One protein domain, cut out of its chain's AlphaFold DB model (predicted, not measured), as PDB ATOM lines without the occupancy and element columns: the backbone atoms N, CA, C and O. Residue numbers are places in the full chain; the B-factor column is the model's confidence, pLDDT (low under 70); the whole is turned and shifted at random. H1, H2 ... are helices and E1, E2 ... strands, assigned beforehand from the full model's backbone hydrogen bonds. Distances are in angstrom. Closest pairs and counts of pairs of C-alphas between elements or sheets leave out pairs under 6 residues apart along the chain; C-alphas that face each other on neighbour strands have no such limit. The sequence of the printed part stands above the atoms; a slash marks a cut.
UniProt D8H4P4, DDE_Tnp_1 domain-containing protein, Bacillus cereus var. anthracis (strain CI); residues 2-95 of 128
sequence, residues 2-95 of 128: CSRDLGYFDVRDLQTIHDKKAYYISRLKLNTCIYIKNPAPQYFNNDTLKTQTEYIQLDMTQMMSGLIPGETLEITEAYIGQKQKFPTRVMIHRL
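What this domain is: This is residues 2 to 95 of the 128 residues of the protein "DDE_Tnp_1 domain-containing protein" of Bacillus cereus var. anthracis (strain CI) (UniProt D8H4P4). A strongly twisted sheet built on the long hairpin E3 and E4, with short helices H1 and H2 at its margins, sends out a long loop, residues 38 to 54. The 94 printed residues run H1 E1 E2 H2 E3 E4; the sheet, E2 E1 E3 E4, is antiparallel; the class is mixed, with under half in named elements. It is only just loose, close to compact: radius of gyration of the C-alphas 15.3 A, spans 54 by 36 by 20 A.

Where its parts are: H1, residues 11 to 19, 12.2 A, begins at C-alpha 11 (-16.677, 13.349, 25.265). E1 is residues 34 to 37, 10.4 A; E2 55 to 57, 6.4 A; H2 60 to 66, 9.9 A. E3, residues 72 to 80, 18.4 A, bends by 89 degrees at residue 77. E4, residues 86 to 93, 20.8 A, ends at C-alpha 93 (-16.895, 24.313, 43.610).

How they stand to each other: Within hydrogen-bond range are N 36 and O 56, 3.0 A, in hairpin E1 and E2; N 35 and O 79, 2.8 A, between neighbours E1 and E3; N 75 and O 90, 2.8 A, in hairpin E3 and E4. E2, H2, E3 form a split strand-helix-strand unit, E1 between the strands, its crossover right-handed. H1 and H2, apart, each only graze the sheet; C-alphas Val 11 and Phe 86 are the closest of H1 and E4, 6.9 A. In both helices every O i to N i+4 pair is within range.

The domain as a whole: C-alphas Cys 2 and Asn 45 are farthest apart, 53.9 A. The printed part has no cut; links H1 to E1 and E1 to E2 are long. Residues 2 to 9 have pLDDT under 70.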
ATOM      1  N   CYS A   2     -22.236   8.331  48.198       37.59
ATOM      2  CA  CYS A   2     -20.792   8.537  48.030       37.59
ATOM      3  C   CYS A   2     -20.397   8.295  46.569       37.59
ATOM      4  O   CYS A   2     -20.002   7.193  46.206       37.59
ATOM      5  N   SER A   3     -20.503   9.322  45.727       46.81
ATOM      6  CA  SER A   3     -20.159   9.264  44.305       46.81
ATOM      7  C   SER A   3     -18.633   9.234  44.084       46.81
ATOM      8  O   SER A   3     -18.030  10.203  43.616       46.81
ATOM      9  N   ARG A   4     -17.963   8.136  44.461       46.34
ATOM     10  CA  ARG A   4     -16.533   7.924  44.151       46.34
ATOM     11  C   ARG A   4     -16.305   7.504  42.689       46.34
ATOM     12  O   ARG A   4     -15.208   7.732  42.171       46.34
ATOM     13  N   ASP A   5     -17.367   7.047  42.021       54.69
ATOM     14  CA  ASP A   5     -17.357   6.469  40.670       54.69
ATOM     15  C   ASP A   5     -17.880   7.405  39.571       54.69
ATOM     16  O   ASP A   5     -18.240   6.957  38.489       54.69
ATOM     17  N   LEU A   6     -17.862   8.726  39.785       60.66
ATOM     18  CA  LEU A   6     -18.005   9.705  38.691       60.66
ATOM     19  C   LEU A   6     -16.696   9.741  37.885       60.66
ATOM     20  O   LEU A   6     -15.965  10.735  37.887       60.66
ATOM     21  N   GLY A   7     -16.293   8.580  37.370       59.00
ATOM     22  CA  GLY A   7     -15.112   8.382  36.549       59.00
ATOM     23  C   GLY A   7     -15.245   9.111  35.220       59.00
ATOM     24  O   GLY A   7     -16.342   9.419  34.767       59.00
ATOM     25  N   TYR A   8     -14.095   9.423  34.635       60.41
ATOM     26  CA  TYR A   8     -13.977  10.178  33.398       60.41
ATOM     27  C   TYR A   8     -14.694   9.470  32.245       60.41
ATOM     28  O   TYR A   8     -14.234   8.427  31.790       60.41
ATOM     29  N   PHE A   9     -15.783  10.064  31.766       65.56
ATOM     30  CA  PHE A   9     -16.404   9.694  30.499       65.56
ATOM     31  C   PHE A   9     -15.686  10.402  29.351       65.56
ATOM     32  O   PHE A   9     -15.307  11.572  29.482       65.56
ATOM     33  N   ASP A  10     -15.482   9.696  28.240       77.94
ATOM     34  CA  ASP A  10     -15.033  10.340  27.012       77.94
ATOM     35  C   ASP A  10     -16.124  11.315  26.540       77.94
ATOM     36  O   ASP A  10     -17.315  11.100  26.768       77.94
ATOM     37  N   VAL A  11     -15.734  12.387  25.854       82.06
ATOM     38  CA  VAL A  11     -16.677  13.349  25.265       82.06
ATOM     39  C   VAL A  11     -17.678  12.632  24.350       82.06
ATOM     40  O   VAL A  11     -18.852  12.985  24.316       82.06
ATOM     41  N   ARG A  12     -17.238  11.563  23.676       83.88
ATOM     42  CA  ARG A  12     -18.092  10.694  22.850       83.88
ATOM     43  C   ARG A  12     -19.166   9.956  23.654       83.88
ATOM     44  O   ARG A  12     -20.301   9.828  23.193       83.88
ATOM     45  N   ASP A  13     -18.834   9.504  24.858       86.31
ATOM     46  CA  ASP A  13     -19.797   8.840  25.738       86.31
ATOM     47  C   ASP A  13     -20.821   9.853  26.254       86.31
ATOM     48  O   ASP A  13     -22.020   9.580  26.242       86.31
ATOM     49  N   LEU A  14     -20.360  11.051  26.636       86.56
ATOM     50  CA  LEU A  14     -21.237  12.148  27.050       86.56
ATOM     51  C   LEU A  14     -22.198  12.556  25.930       86.56
ATOM     52  O   LEU A  14     -23.387  12.733  26.193       86.56
ATOM     53  N   GLN A  15     -21.711  12.626  24.688       86.56
ATOM     54  CA  GLN A  15     -22.551  12.859  23.515       86.56
ATOM     55  C   GLN A  15     -23.607  11.761  23.368       86.56
ATOM     56  O   GLN A  15     -24.784  12.062  23.236       86.56
ATOM     57  N   THR A  16     -23.220  10.490  23.489       88.44
ATOM     58  CA  THR A  16     -24.163   9.365  23.380       88.44
ATOM     59  C   THR A  16     -25.246   9.411  24.463       88.44
ATOM     60  O   THR A  16     -26.408   9.099  24.201       88.44
ATOM     61  N   ILE A  17     -24.889   9.791  25.695       89.38
ATOM     62  CA  ILE A  17     -25.847   9.963  26.800       89.38
ATOM     63  C   ILE A  17     -26.790  11.138  26.504       89.38
ATOM     64  O   ILE A  17     -28.002  11.015  26.696       89.38
ATOM     65  N   HIS A  18     -26.242  12.248  26.005       87.69
ATOM     66  CA  HIS A  18     -27.007  13.426  25.612       87.69
ATOM     67  C   HIS A  18     -27.999  13.118  24.481       87.69
ATOM     68  O   HIS A  18     -29.178  13.447  24.601       87.69
ATOM     69  N   ASP A  19     -27.564  12.406  23.441       90.25
ATOM     70  CA  ASP A  19     -28.403  11.999  22.307       90.25
ATOM     71  C   ASP A  19     -29.554  11.084  22.757       90.25
ATOM     72  O   ASP A  19     -30.671  11.156  22.242       90.25
ATOM     73  N   LYS A  20     -29.314  10.264  23.788       93.94
ATOM     74  CA  LYS A  20     -30.334   9.435  24.451       93.94
ATOM     75  C   LYS A  20     -31.236  10.214  25.416       93.94
ATOM     76  O   LYS A  20     -32.083   9.601  26.063       93.94
ATOM     77  N   LYS A  21     -31.076  11.538  25.523       90.56
ATOM     78  CA  LYS A  21     -31.805  12.428  26.445       90.56
ATOM     79  C   LYS A  21     -31.684  12.010  27.915       90.56
ATOM     80  O   LYS A  21     -32.605  12.217  28.703       90.56
ATOM     81  N   ALA A  22     -30.557  11.407  28.284       90.56
ATOM     82  CA  ALA A  22     -30.267  11.009  29.653       90.56
ATOM     83  C   ALA A  22     -29.398  12.060  30.361       90.56
ATOM     84  O   ALA A  22     -28.685  12.845  29.735       90.56
ATOM     85  N   TYR A  23     -29.451  12.061  31.691       87.62
ATOM     86  CA  TYR A  23     -28.654  12.958  32.522       87.62
ATOM     87  C   TYR A  23     -27.357  12.283  32.965       87.62
ATOM     88  O   TYR A  23     -27.337  11.091  33.273       87.62
ATOM     89  N   TYR A  24     -26.282  13.063  33.056       87.00
ATOM     90  CA  TYR A  24     -25.012  12.624  33.624       87.00
ATOM     91  C   TYR A  24     -24.461  13.665  34.594       87.00
ATOM     92  O   TYR A  24     -24.697  14.867  34.476       87.00
ATOM     93  N   ILE A  25     -23.664  13.178  35.537       87.94
ATOM     94  CA  ILE A  25     -22.723  13.977  36.312       87.94
ATOM     95  C   ILE A  25     -21.378  13.287  36.123       87.94
ATOM     96  O   ILE A  25     -21.288  12.062  36.183       87.94
ATOM     97  N   SER A  26     -20.333  14.053  35.842       85.94
ATOM     98  CA  SER A  26     -18.998  13.508  35.606       85.94
ATOM     99  C   SER A  26     -17.960  14.436  36.207       85.94
ATOM    100  O   SER A  26     -18.114  15.659  36.175       85.94
ATOM    101  N   ARG A  27     -16.891  13.866  36.770       86.12
ATOM    102  CA  ARG A  27     -15.748  14.673  37.192       86.12
ATOM    103  C   ARG A  27     -14.965  15.092  35.962       86.12
ATOM    104  O   ARG A  27     -14.540  14.257  35.166       86.12
ATOM    105  N   LEU A  28     -14.717  16.389  35.852       83.44
ATOM    106  CA  LEU A  28     -13.885  16.922  34.790       83.44
ATOM    107  C   LEU A  28     -12.403  16.680  35.095       83.44
ATOM    108  O   LEU A  28     -11.946  16.839  36.229       83.44
ATOM    109  N   LYS A  29     -11.635  16.286  34.077       80.50
ATOM    110  CA  LYS A  29     -10.187  16.102  34.211       80.50
ATOM    111  C   LYS A  29      -9.509  17.465  34.264       80.50
ATOM    112  O   LYS A  29      -9.871  18.363  33.516       80.50
ATOM    113  N   LEU A  30      -8.486  17.601  35.107       76.75
ATOM    114  CA  LEU A  30      -7.777  18.876  35.318       76.75
ATOM    115  C   LEU A  30      -7.165  19.471  34.042       76.75
ATOM    116  O   LEU A  30      -6.930  20.669  33.974       76.75
ATOM    117  N   ASN A  31      -6.866  18.638  33.044       75.94
ATOM    118  CA  ASN A  31      -6.311  19.077  31.766       75.94
ATOM    119  C   ASN A  31      -7.384  19.331  30.693       75.94
ATOM    120  O   ASN A  31      -7.034  19.620  29.549       75.94
ATOM    121  N   THR A  32      -8.669  19.191  31.022       83.94
ATOM    122  CA  THR A  32      -9.744  19.493  30.084       83.94
ATOM    123  C   THR A  32      -9.898  21.001  29.964       83.94
ATOM    124  O   THR A  32     -10.100  21.701  30.952       83.94
ATOM    125  N   CYS A  33      -9.818  21.501  28.736       88.88
ATOM    126  CA  CYS A  33     -10.067  22.904  28.449       88.88
ATOM    127  C   CYS A  33     -11.581  23.164  28.417       88.88
ATOM    128  O   CYS A  33     -12.319  22.422  27.757       88.88
ATOM    129  N   ILE A  34     -12.010  24.209  29.125       91.06
ATOM    130  CA  ILE A  34     -13.387  24.708  29.150       91.06
ATOM    131  C   ILE A  34     -13.432  26.003  28.343       91.06
ATOM    132  O   ILE A  34     -12.526  26.832  28.432       91.06
ATOM    133  N   TYR A  35     -14.486  26.159  27.556       92.94
ATOM    134  CA  TYR A  35     -14.696  27.295  26.680       92.94
ATOM    135  C   TYR A  35     -16.096  27.866  26.862       92.94
ATOM    136  O   TYR A  35     -17.027  27.145  27.213       92.94
ATOM    137  N   ILE A  36     -16.239  29.146  26.549       93.19
ATOM    138  CA  ILE A  36     -17.527  29.813  26.348       93.19
ATOM    139  C   ILE A  36     -17.616  30.280  24.900       93.19
ATOM    140  O   ILE A  36     -16.591  30.517  24.250       93.19
ATOM    141  N   LYS A  37     -18.836  30.401  24.381       91.50
ATOM    142  CA  LYS A  37     -19.050  30.958  23.047       91.50
ATOM    143  C   LYS A  37     -18.636  32.429  23.045       91.50
ATOM    144  O   LYS A  37     -18.992  33.171  23.959       91.50
ATOM    145  N   ASN A  38     -17.866  32.848  22.046       91.00
ATOM    146  CA  ASN A  38     -17.468  34.242  21.923       91.00
ATOM    147  C   ASN A  38     -18.685  35.084  21.488       91.00
ATOM    148  O   ASN A  38     -19.251  34.793  20.431       91.00
ATOM    149  N   PRO A  39     -19.085  36.124  22.245       87.38
ATOM    150  CA  PRO A  39     -20.163  37.021  21.829       87.38
ATOM    151  C   PRO A  39     -19.803  37.867  20.595       87.38
ATOM    152  O   PRO A  39     -20.699  38.303  19.879       87.38
ATOM    153  N   ALA A  40     -18.511  38.082  20.326       87.50
ATOM    154  CA  ALA A  40     -18.012  38.861  19.194       87.50
ATOM    155  C   ALA A  40     -16.923  38.080  18.426       87.50
ATOM    156  O   ALA A  40     -15.728  38.376  18.560       87.50
ATOM    157  N   PRO A  41     -17.297  37.041  17.651       89.25
ATOM    158  CA  PRO A  41     -16.346  36.305  16.828       89.25
ATOM    159  C   PRO A  41     -15.826  37.188  15.691       89.25
ATOM    160  O   PRO A  41     -16.523  38.066  15.184       89.25
ATOM    161  N   GLN A  42     -14.586  36.944  15.278       88.94
ATOM    162  CA  GLN A  42     -14.013  37.617  14.123       88.94
ATOM    163  C   GLN A  42     -14.377  36.869  12.843       88.94
ATOM    164  O   GLN A  42     -14.367  35.638  12.794       88.94
ATOM    165  N   TYR A  43     -14.605  37.633  11.784       88.75
ATOM    166  CA  TYR A  43     -14.840  37.112  10.445       88.75
ATOM    167  C   TYR A  43     -13.637  37.429   9.554       88.75
ATOM    168  O   TYR A  43     -12.874  38.370   9.796       88.75
ATOM    169  N   PHE A  44     -13.398  36.580   8.565       88.38
ATOM    170  CA  PHE A  44     -12.527  36.909   7.445       88.38
ATOM    171  C   PHE A  44     -13.241  37.897   6.509       88.38
ATOM    172  O   PHE A  44     -14.453  38.066   6.582       88.38
ATOM    173  N   ASN A  45     -12.502  38.517   5.587       86.44
ATOM    174  CA  ASN A  45     -13.052  39.495   4.635       86.44
ATOM    175  C   ASN A  45     -14.110  38.907   3.676       86.44
ATOM    176  O   ASN A  45     -14.741  39.645   2.934       86.44
ATOM    177  N   ASN A  46     -14.261  37.581   3.656       87.25
ATOM    178  CA  ASN A  46     -15.249  36.825   2.886       87.25
ATOM    179  C   ASN A  46     -16.439  36.357   3.754       87.25
ATOM    180  O   ASN A  46     -17.072  35.360   3.415       87.25
ATOM    181  N   ASP A  47     -16.661  36.991   4.910       82.00
ATOM    182  CA  ASP A  47     -17.700  36.670   5.902       82.00
ATOM    183  C   ASP A  47     -17.640  35.249   6.494       82.00
ATOM    184  O   ASP A  47     -18.547  34.813   7.205       82.00
ATOM    185  N   THR A  48     -16.547  34.510   6.278       86.25
ATOM    186  CA  THR A  48     -16.350  33.216   6.945       86.25
ATOM    187  C   THR A  48     -15.886  33.418   8.386       86.25
ATOM    188  O   THR A  48     -14.989  34.216   8.670       86.25
ATOM    189  N   LEU A  49     -16.506  32.697   9.322       84.88
ATOM    190  CA  LEU A  49     -16.179  32.799  10.742       84.88
ATOM    191  C   LEU A  49     -14.779  32.234  11.012       84.88
ATOM    192  O   LEU A  49     -14.458  31.103  10.639       84.88
ATOM    193  N   LYS A  50     -13.941  33.002  11.713       86.81
ATOM    194  CA  LYS A  50     -12.646  32.512  12.187       86.81
ATOM    195  C   LYS A  50     -12.883  31.561  13.353       86.81
ATOM    196  O   LYS A  50     -13.089  32.006  14.482       86.81
ATOM    197  N   THR A  51     -12.793  30.259  13.091       80.94
ATOM    198  CA  THR A  51     -13.003  29.178  14.078       80.94
ATOM    199  C   THR A  51     -12.177  29.351  15.357       80.94
ATOM    200  O   THR A  51     -12.636  29.033  16.449       80.94
ATOM    201  N   GLN A  52     -10.978  29.932  15.257       81.75
ATOM    202  CA  GLN A  52     -10.123  30.240  16.412       81.75
ATOM    203  C   GLN A  52     -10.730  31.276  17.368       81.75
ATOM    204  O   GLN A  52     -10.408  31.277  18.551       81.75
ATOM    205  N   THR A  53     -11.591  32.154  16.859       85.69
ATOM    206  CA  THR A  53     -12.254  33.212  17.631       85.69
ATOM    207  C   THR A  53     -13.696  32.870  17.977       85.69
ATOM    208  O   THR A  53     -14.373  33.679  18.596       85.69
ATOM    209  N   GLU A  54     -14.181  31.692  17.590       88.69
ATOM    210  CA  GLU A  54     -15.545  31.251  17.894       88.69
ATOM    211  C   GLU A  54     -15.749  31.013  19.395       88.69
ATOM    212  O   GLU A  54     -16.828  31.255  19.933       88.69
ATOM    213  N   TYR A  55     -14.693  30.569  20.078       90.88
ATOM    214  CA  TYR A  55     -14.722  30.190  21.483       90.88
ATOM    215  C   TYR A  55     -13.603  30.870  22.258       90.88
ATOM    216  O   TYR A  55     -12.455  30.908  21.814       90.88
ATOM    217  N   ILE A  56     -13.924  31.332  23.462       91.62
ATOM    218  CA  ILE A  56     -12.954  31.882  24.408       91.62
ATOM    219  C   ILE A  56     -12.637  30.791  25.425       91.62
ATOM    220  O   ILE A  56     -13.541  30.231  26.048       91.62
ATOM    221  N   GLN A  57     -11.355  30.460  25.577       91.75
ATOM    222  CA  GLN A  57     -10.915  29.530  26.612       91.75
ATOM    223  C   GLN A  57     -10.969  30.212  27.976       91.75
ATOM    224  O   GLN A  57     -10.418  31.297  28.145       91.75
ATOM    225  N   LEU A  58     -11.587  29.554  28.954       90.75
ATOM    226  CA  LEU A  58     -11.586  30.035  30.330       90.75
ATOM    227  C   LEU A  58     -10.268  29.679  31.022       90.75
ATOM    228  O   LEU A  58      -9.812  28.531  30.966       90.75
ATOM    229  N   ASP A  59      -9.681  30.651  31.721       88.38
ATOM    230  CA  ASP A  59      -8.579  30.395  32.642       88.38
ATOM    231  C   ASP A  59      -9.125  29.916  33.991       88.38
ATOM    232  O   ASP A  59      -9.556  30.686  34.850       88.38
ATOM    233  N   MET A  60      -9.073  28.601  34.180       83.50
ATOM    234  CA  MET A  60      -9.533  27.951  35.400       83.50
ATOM    235  C   MET A  60      -8.729  28.362  36.635       83.50
ATOM    236  O   MET A  60      -9.278  28.342  37.734       83.50
ATOM    237  N   THR A  61      -7.453  28.729  36.486       83.38
ATOM    238  CA  THR A  61      -6.639  29.163  37.631       83.38
ATOM    239  C   THR A  61      -7.069  30.534  38.130       83.38
ATOM    240  O   THR A  61      -7.285  30.697  39.329       83.38
ATOM    241  N   GLN A  62      -7.296  31.476  37.214       86.25
ATOM    242  CA  GLN A  62      -7.825  32.797  37.547       86.25
ATOM    243  C   GLN A  62      -9.257  32.723  38.101       86.25
ATOM    244  O   GLN A  62      -9.596  33.411  39.058       86.25
ATOM    245  N   MET A  63     -10.096  31.852  37.538       86.19
ATOM    246  CA  MET A  63     -11.460  31.640  38.031       86.19
ATOM    247  C   MET A  63     -11.466  31.072  39.454       86.19
ATOM    248  O   MET A  63     -12.192  31.559  40.316       86.19
ATOM    249  N   MET A  64     -10.645  30.050  39.721       83.69
ATOM    250  CA  MET A  64     -10.581  29.433  41.046       83.69
ATOM    251  C   MET A  64     -10.024  30.381  42.106       83.69
ATOM    252  O   MET A  64     -10.509  30.350  43.236       83.69
ATOM    253  N   SER A  65      -9.045  31.224  41.763       84.50
ATOM    254  CA  SER A  65      -8.492  32.196  42.710       84.50
ATOM    255  C   SER A  65      -9.503  33.276  43.101       84.50
ATOM    256  O   SER A  65      -9.484  33.702  44.256       84.50
ATOM    257  N   GLY A  66     -10.406  33.654  42.189       86.62
ATOM    258  CA  GLY A  66     -11.469  34.632  42.431       86.62
ATOM    259  C   GLY A  66     -12.645  34.138  43.285       86.62
ATOM    260  O   GLY A  66     -13.355  34.965  43.843       86.62
ATOM    261  N   LEU A  67     -12.846  32.822  43.413       89.69
ATOM    262  CA  LEU A  67     -13.938  32.246  44.215       89.69
ATOM    263  C   LEU A  67     -13.639  32.302  45.715       89.69
ATOM    264  O   LEU A  67     -12.505  32.070  46.130       89.69
ATOM    265  N   ILE A  68     -14.652  32.500  46.550       91.38
ATOM    266  CA  ILE A  68     -14.536  32.382  48.010       91.38
ATOM    267  C   ILE A  68     -14.479  30.885  48.392       91.38
ATOM    268  O   ILE A  68     -15.134  30.061  47.748       91.38
ATOM    269  N   PRO A  69     -13.695  30.461  49.404       92.12
ATOM    270  CA  PRO A  69     -13.739  29.080  49.891       92.12
ATOM    271  C   PRO A  69     -15.170  28.626  50.227       92.12
ATOM    272  O   PRO A  69     -15.862  29.267  51.012       92.12
ATOM    273  N   GLY A  70     -15.620  27.517  49.634       90.06
ATOM    274  CA  GLY A  70     -16.993  27.005  49.751       90.06
ATOM    275  C   GLY A  70     -17.975  27.518  48.688       90.06
ATOM    276  O   GLY A  70     -19.080  26.984  48.580       90.06
ATOM    277  N   GLU A  71     -17.594  28.508  47.879       92.56
ATOM    278  CA  GLU A  71     -18.438  29.044  46.810       92.56
ATOM    279  C   GLU A  71     -18.571  28.062  45.639       92.56
ATOM    280  O   GLU A  71     -17.655  27.296  45.314       92.56
ATOM    281  N   THR A  72     -19.738  28.090  44.993       92.94
ATOM    282  CA  THR A  72     -20.021  27.304  43.790       92.94
ATOM    283  C   THR A  72     -20.415  28.225  42.650       92.94
ATOM    284  O   THR A  72     -21.365  28.991  42.773       92.94
ATOM    285  N   LEU A  73     -19.717  28.097  41.528       91.75
ATOM    286  CA  LEU A  73     -20.016  28.779  40.280       91.75
ATOM    287  C   LEU A  73     -20.601  27.788  39.277       91.75
ATOM    288  O   LEU A  73     -20.029  26.725  39.029       91.75
ATOM    289  N   GLU A  74     -21.721  28.158  38.671       93.62
ATOM    290  CA  GLU A  74     -22.369  27.388  37.615       93.62
ATOM    291  C   GLU A  74     -22.238  28.121  36.278       93.62
ATOM    292  O   GLU A  74     -22.596  29.288  36.151       93.62
ATOM    293  N   ILE A  75     -21.729  27.414  35.270       92.69
ATOM    294  CA  ILE A  75     -21.640  27.876  33.886       92.69
ATOM    295  C   ILE A  75     -22.590  27.005  33.071       92.69
ATOM    296  O   ILE A  75     -22.318  25.828  32.823       92.69
ATOM    297  N   THR A  76     -23.732  27.575  32.698       91.75
ATOM    298  CA  THR A  76     -24.808  26.877  31.983       91.75
ATOM    299  C   THR A  76     -24.426  26.540  30.546       91.75
ATOM    300  O   THR A  76     -24.655  25.416  30.105       91.75
ATOM    301  N   GLU A  77     -23.792  27.480  29.850       91.81
ATOM    302  CA  GLU A  77     -23.411  27.376  28.438       91.81
ATOM    303  C   GLU A  77     -21.893  27.243  28.279       91.81
ATOM    304  O   GLU A  77     -21.210  28.111  27.730       91.81
ATOM    305  N   ALA A  78     -21.341  26.149  28.801       93.06
ATOM    306  CA  ALA A  78     -19.932  25.829  28.631       93.06
ATOM    307  C   ALA A  78     -19.724  24.796  27.519       93.06
ATOM    308  O   ALA A  78     -20.592  23.990  27.191       93.06
ATOM    309  N   TYR A  79     -18.519  24.790  26.966       92.38
ATOM    310  CA  TYR A  79     -18.074  23.811  25.988       92.38
ATOM    311  C   TYR A  79     -16.802  23.151  26.499       92.38
ATOM    312  O   TYR A  79     -15.837  23.835  26.841       92.38
ATOM    313  N   ILE A  80     -16.774  21.823  26.547       90.44
ATOM    314  CA  ILE A  80     -15.599  21.073  27.000       90.44
ATOM    315  C   ILE A  80     -14.926  20.363  25.833       90.44
ATOM    316  O   ILE A  80     -15.592  19.858  24.937       90.44
ATOM    317  N   GLY A  81     -13.596  20.304  25.880       86.75
ATOM    318  CA  GLY A  81     -12.782  19.578  24.907       86.75
ATOM    319  C   GLY A  81     -12.008  20.490  23.955       86.75
ATOM    320  O   GLY A  81     -12.444  21.565  23.542       86.75
ATOM    321  N   GLN A  82     -10.785  20.076  23.618       81.19
ATOM    322  CA  GLN A  82      -9.913  20.869  22.749       81.19
ATOM    323  C   GLN A  82     -10.324  20.741  21.277       81.19
ATOM    324  O   GLN A  82     -10.468  21.757  20.603       81.19
ATOM    325  N   LYS A  83     -10.530  19.501  20.809       81.31
ATOM    326  CA  LYS A  83     -10.900  19.179  19.421       81.31
ATOM    327  C   LYS A  83     -12.410  19.235  19.195       81.31
ATOM    328  O   LYS A  83     -12.868  19.898  18.277       81.31
ATOM    329  N   GLN A  84     -13.166  18.544  20.043       80.50
ATOM    330  CA  GLN A  84     -14.623  18.507  19.998       80.50
ATOM    331  C   GLN A  84     -15.146  19.424  21.100       80.50
ATOM    332  O   GLN A  84     -14.851  19.178  22.266       80.50
ATOM    333  N   LYS A  85     -15.842  20.505  20.728       87.00
ATOM    334  CA  LYS A  85     -16.458  21.464  21.658       87.00
ATOM    335  C   LYS A  85     -17.832  20.943  22.054       87.00
ATOM    336  O   LYS A  85     -18.822  21.252  21.402       87.00
ATOM    337  N   PHE A  86     -17.885  20.104  23.078       88.62
ATOM    338  CA  PHE A  86     -19.144  19.513  23.511       88.62
ATOM    339  C   PHE A  86     -19.886  20.453  24.468       88.62
ATOM    340  O   PHE A  86     -19.310  20.793  25.509       88.62
ATOM    341  N   PRO A  87     -21.119  20.886  24.137       91.38
ATOM    342  CA  PRO A  87     -21.897  21.764  24.997       91.38
ATOM    343  C   PRO A  87     -22.329  21.012  26.255       91.38
ATOM    344  O   PRO A  87     -22.950  19.953  26.195       91.38
ATOM    345  N   THR A  88     -21.998  21.558  27.414       91.44
ATOM    346  CA  THR A  88     -22.372  20.996  28.706       91.44
ATOM    347  C   THR A  88     -22.447  22.098  29.743       91.44
ATOM    348  O   THR A  88     -21.804  23.138  29.648       91.44
ATOM    349  N   ARG A  89     -23.167  21.810  30.815       92.94
ATOM    350  CA  ARG A  89     -23.108  22.607  32.029       92.94
ATOM    351  C   ARG A  89     -21.878  22.232  32.846       92.94
ATOM    352  O   ARG A  89     -21.577  21.044  32.986       92.94
ATOM    353  N   VAL A  90     -21.183  23.224  33.392       91.75
ATOM    354  CA  VAL A  90     -20.017  23.030  34.264       91.75
ATOM    355  C   VAL A  90     -20.296  23.676  35.615       91.75
ATOM    356  O   VAL A  90     -20.658  24.844  35.686       91.75
ATOM    357  N   MET A  91     -20.107  22.912  36.689       91.88
ATOM    358  CA  MET A  91     -20.173  23.408  38.064       91.88
ATOM    359  C   MET A  91     -18.774  23.359  38.670       91.88
ATOM    360  O   MET A  91     -18.127  22.310  38.672       91.88
ATOM    361  N   ILE A  92     -18.310  24.496  39.173       89.88
ATOM    362  CA  ILE A  92     -17.012  24.658  39.820       89.88
ATOM    363  C   ILE A  92     -17.283  24.955  41.284       89.88
ATOM    364  O   ILE A  92     -17.946  25.932  41.603       89.88
ATOM    365  N   HIS A  93     -16.761  24.122  42.174       90.00
ATOM    366  CA  HIS A  93     -16.895  24.313  43.610       90.00
ATOM    367  C   HIS A  93     -15.513  24.496  44.228       90.00
ATOM    368  O   HIS A  93     -14.659  23.609  44.099       90.00
ATOM    369  N   ARG A  94     -15.289  25.631  44.897       89.94
ATOM    370  CA  ARG A  94     -14.059  25.865  45.652       89.94
ATOM    371  C   ARG A  94     -14.190  25.213  47.021       89.94
ATOM    372  O   ARG A  94     -15.165  25.425  47.730       89.94
ATOM    373  N   LEU A  95     -13.188  24.431  47.405       89.56
ATOM    374  CA  LEU A  95     -13.178  23.778  48.712       89.56
ATOM    375  C   LEU A  95     -13.096  24.799  49.842       89.56
ATOM    376  O   LEU A  95     -12.433  25.828  49.718       89.56
TER     377      LEU A  95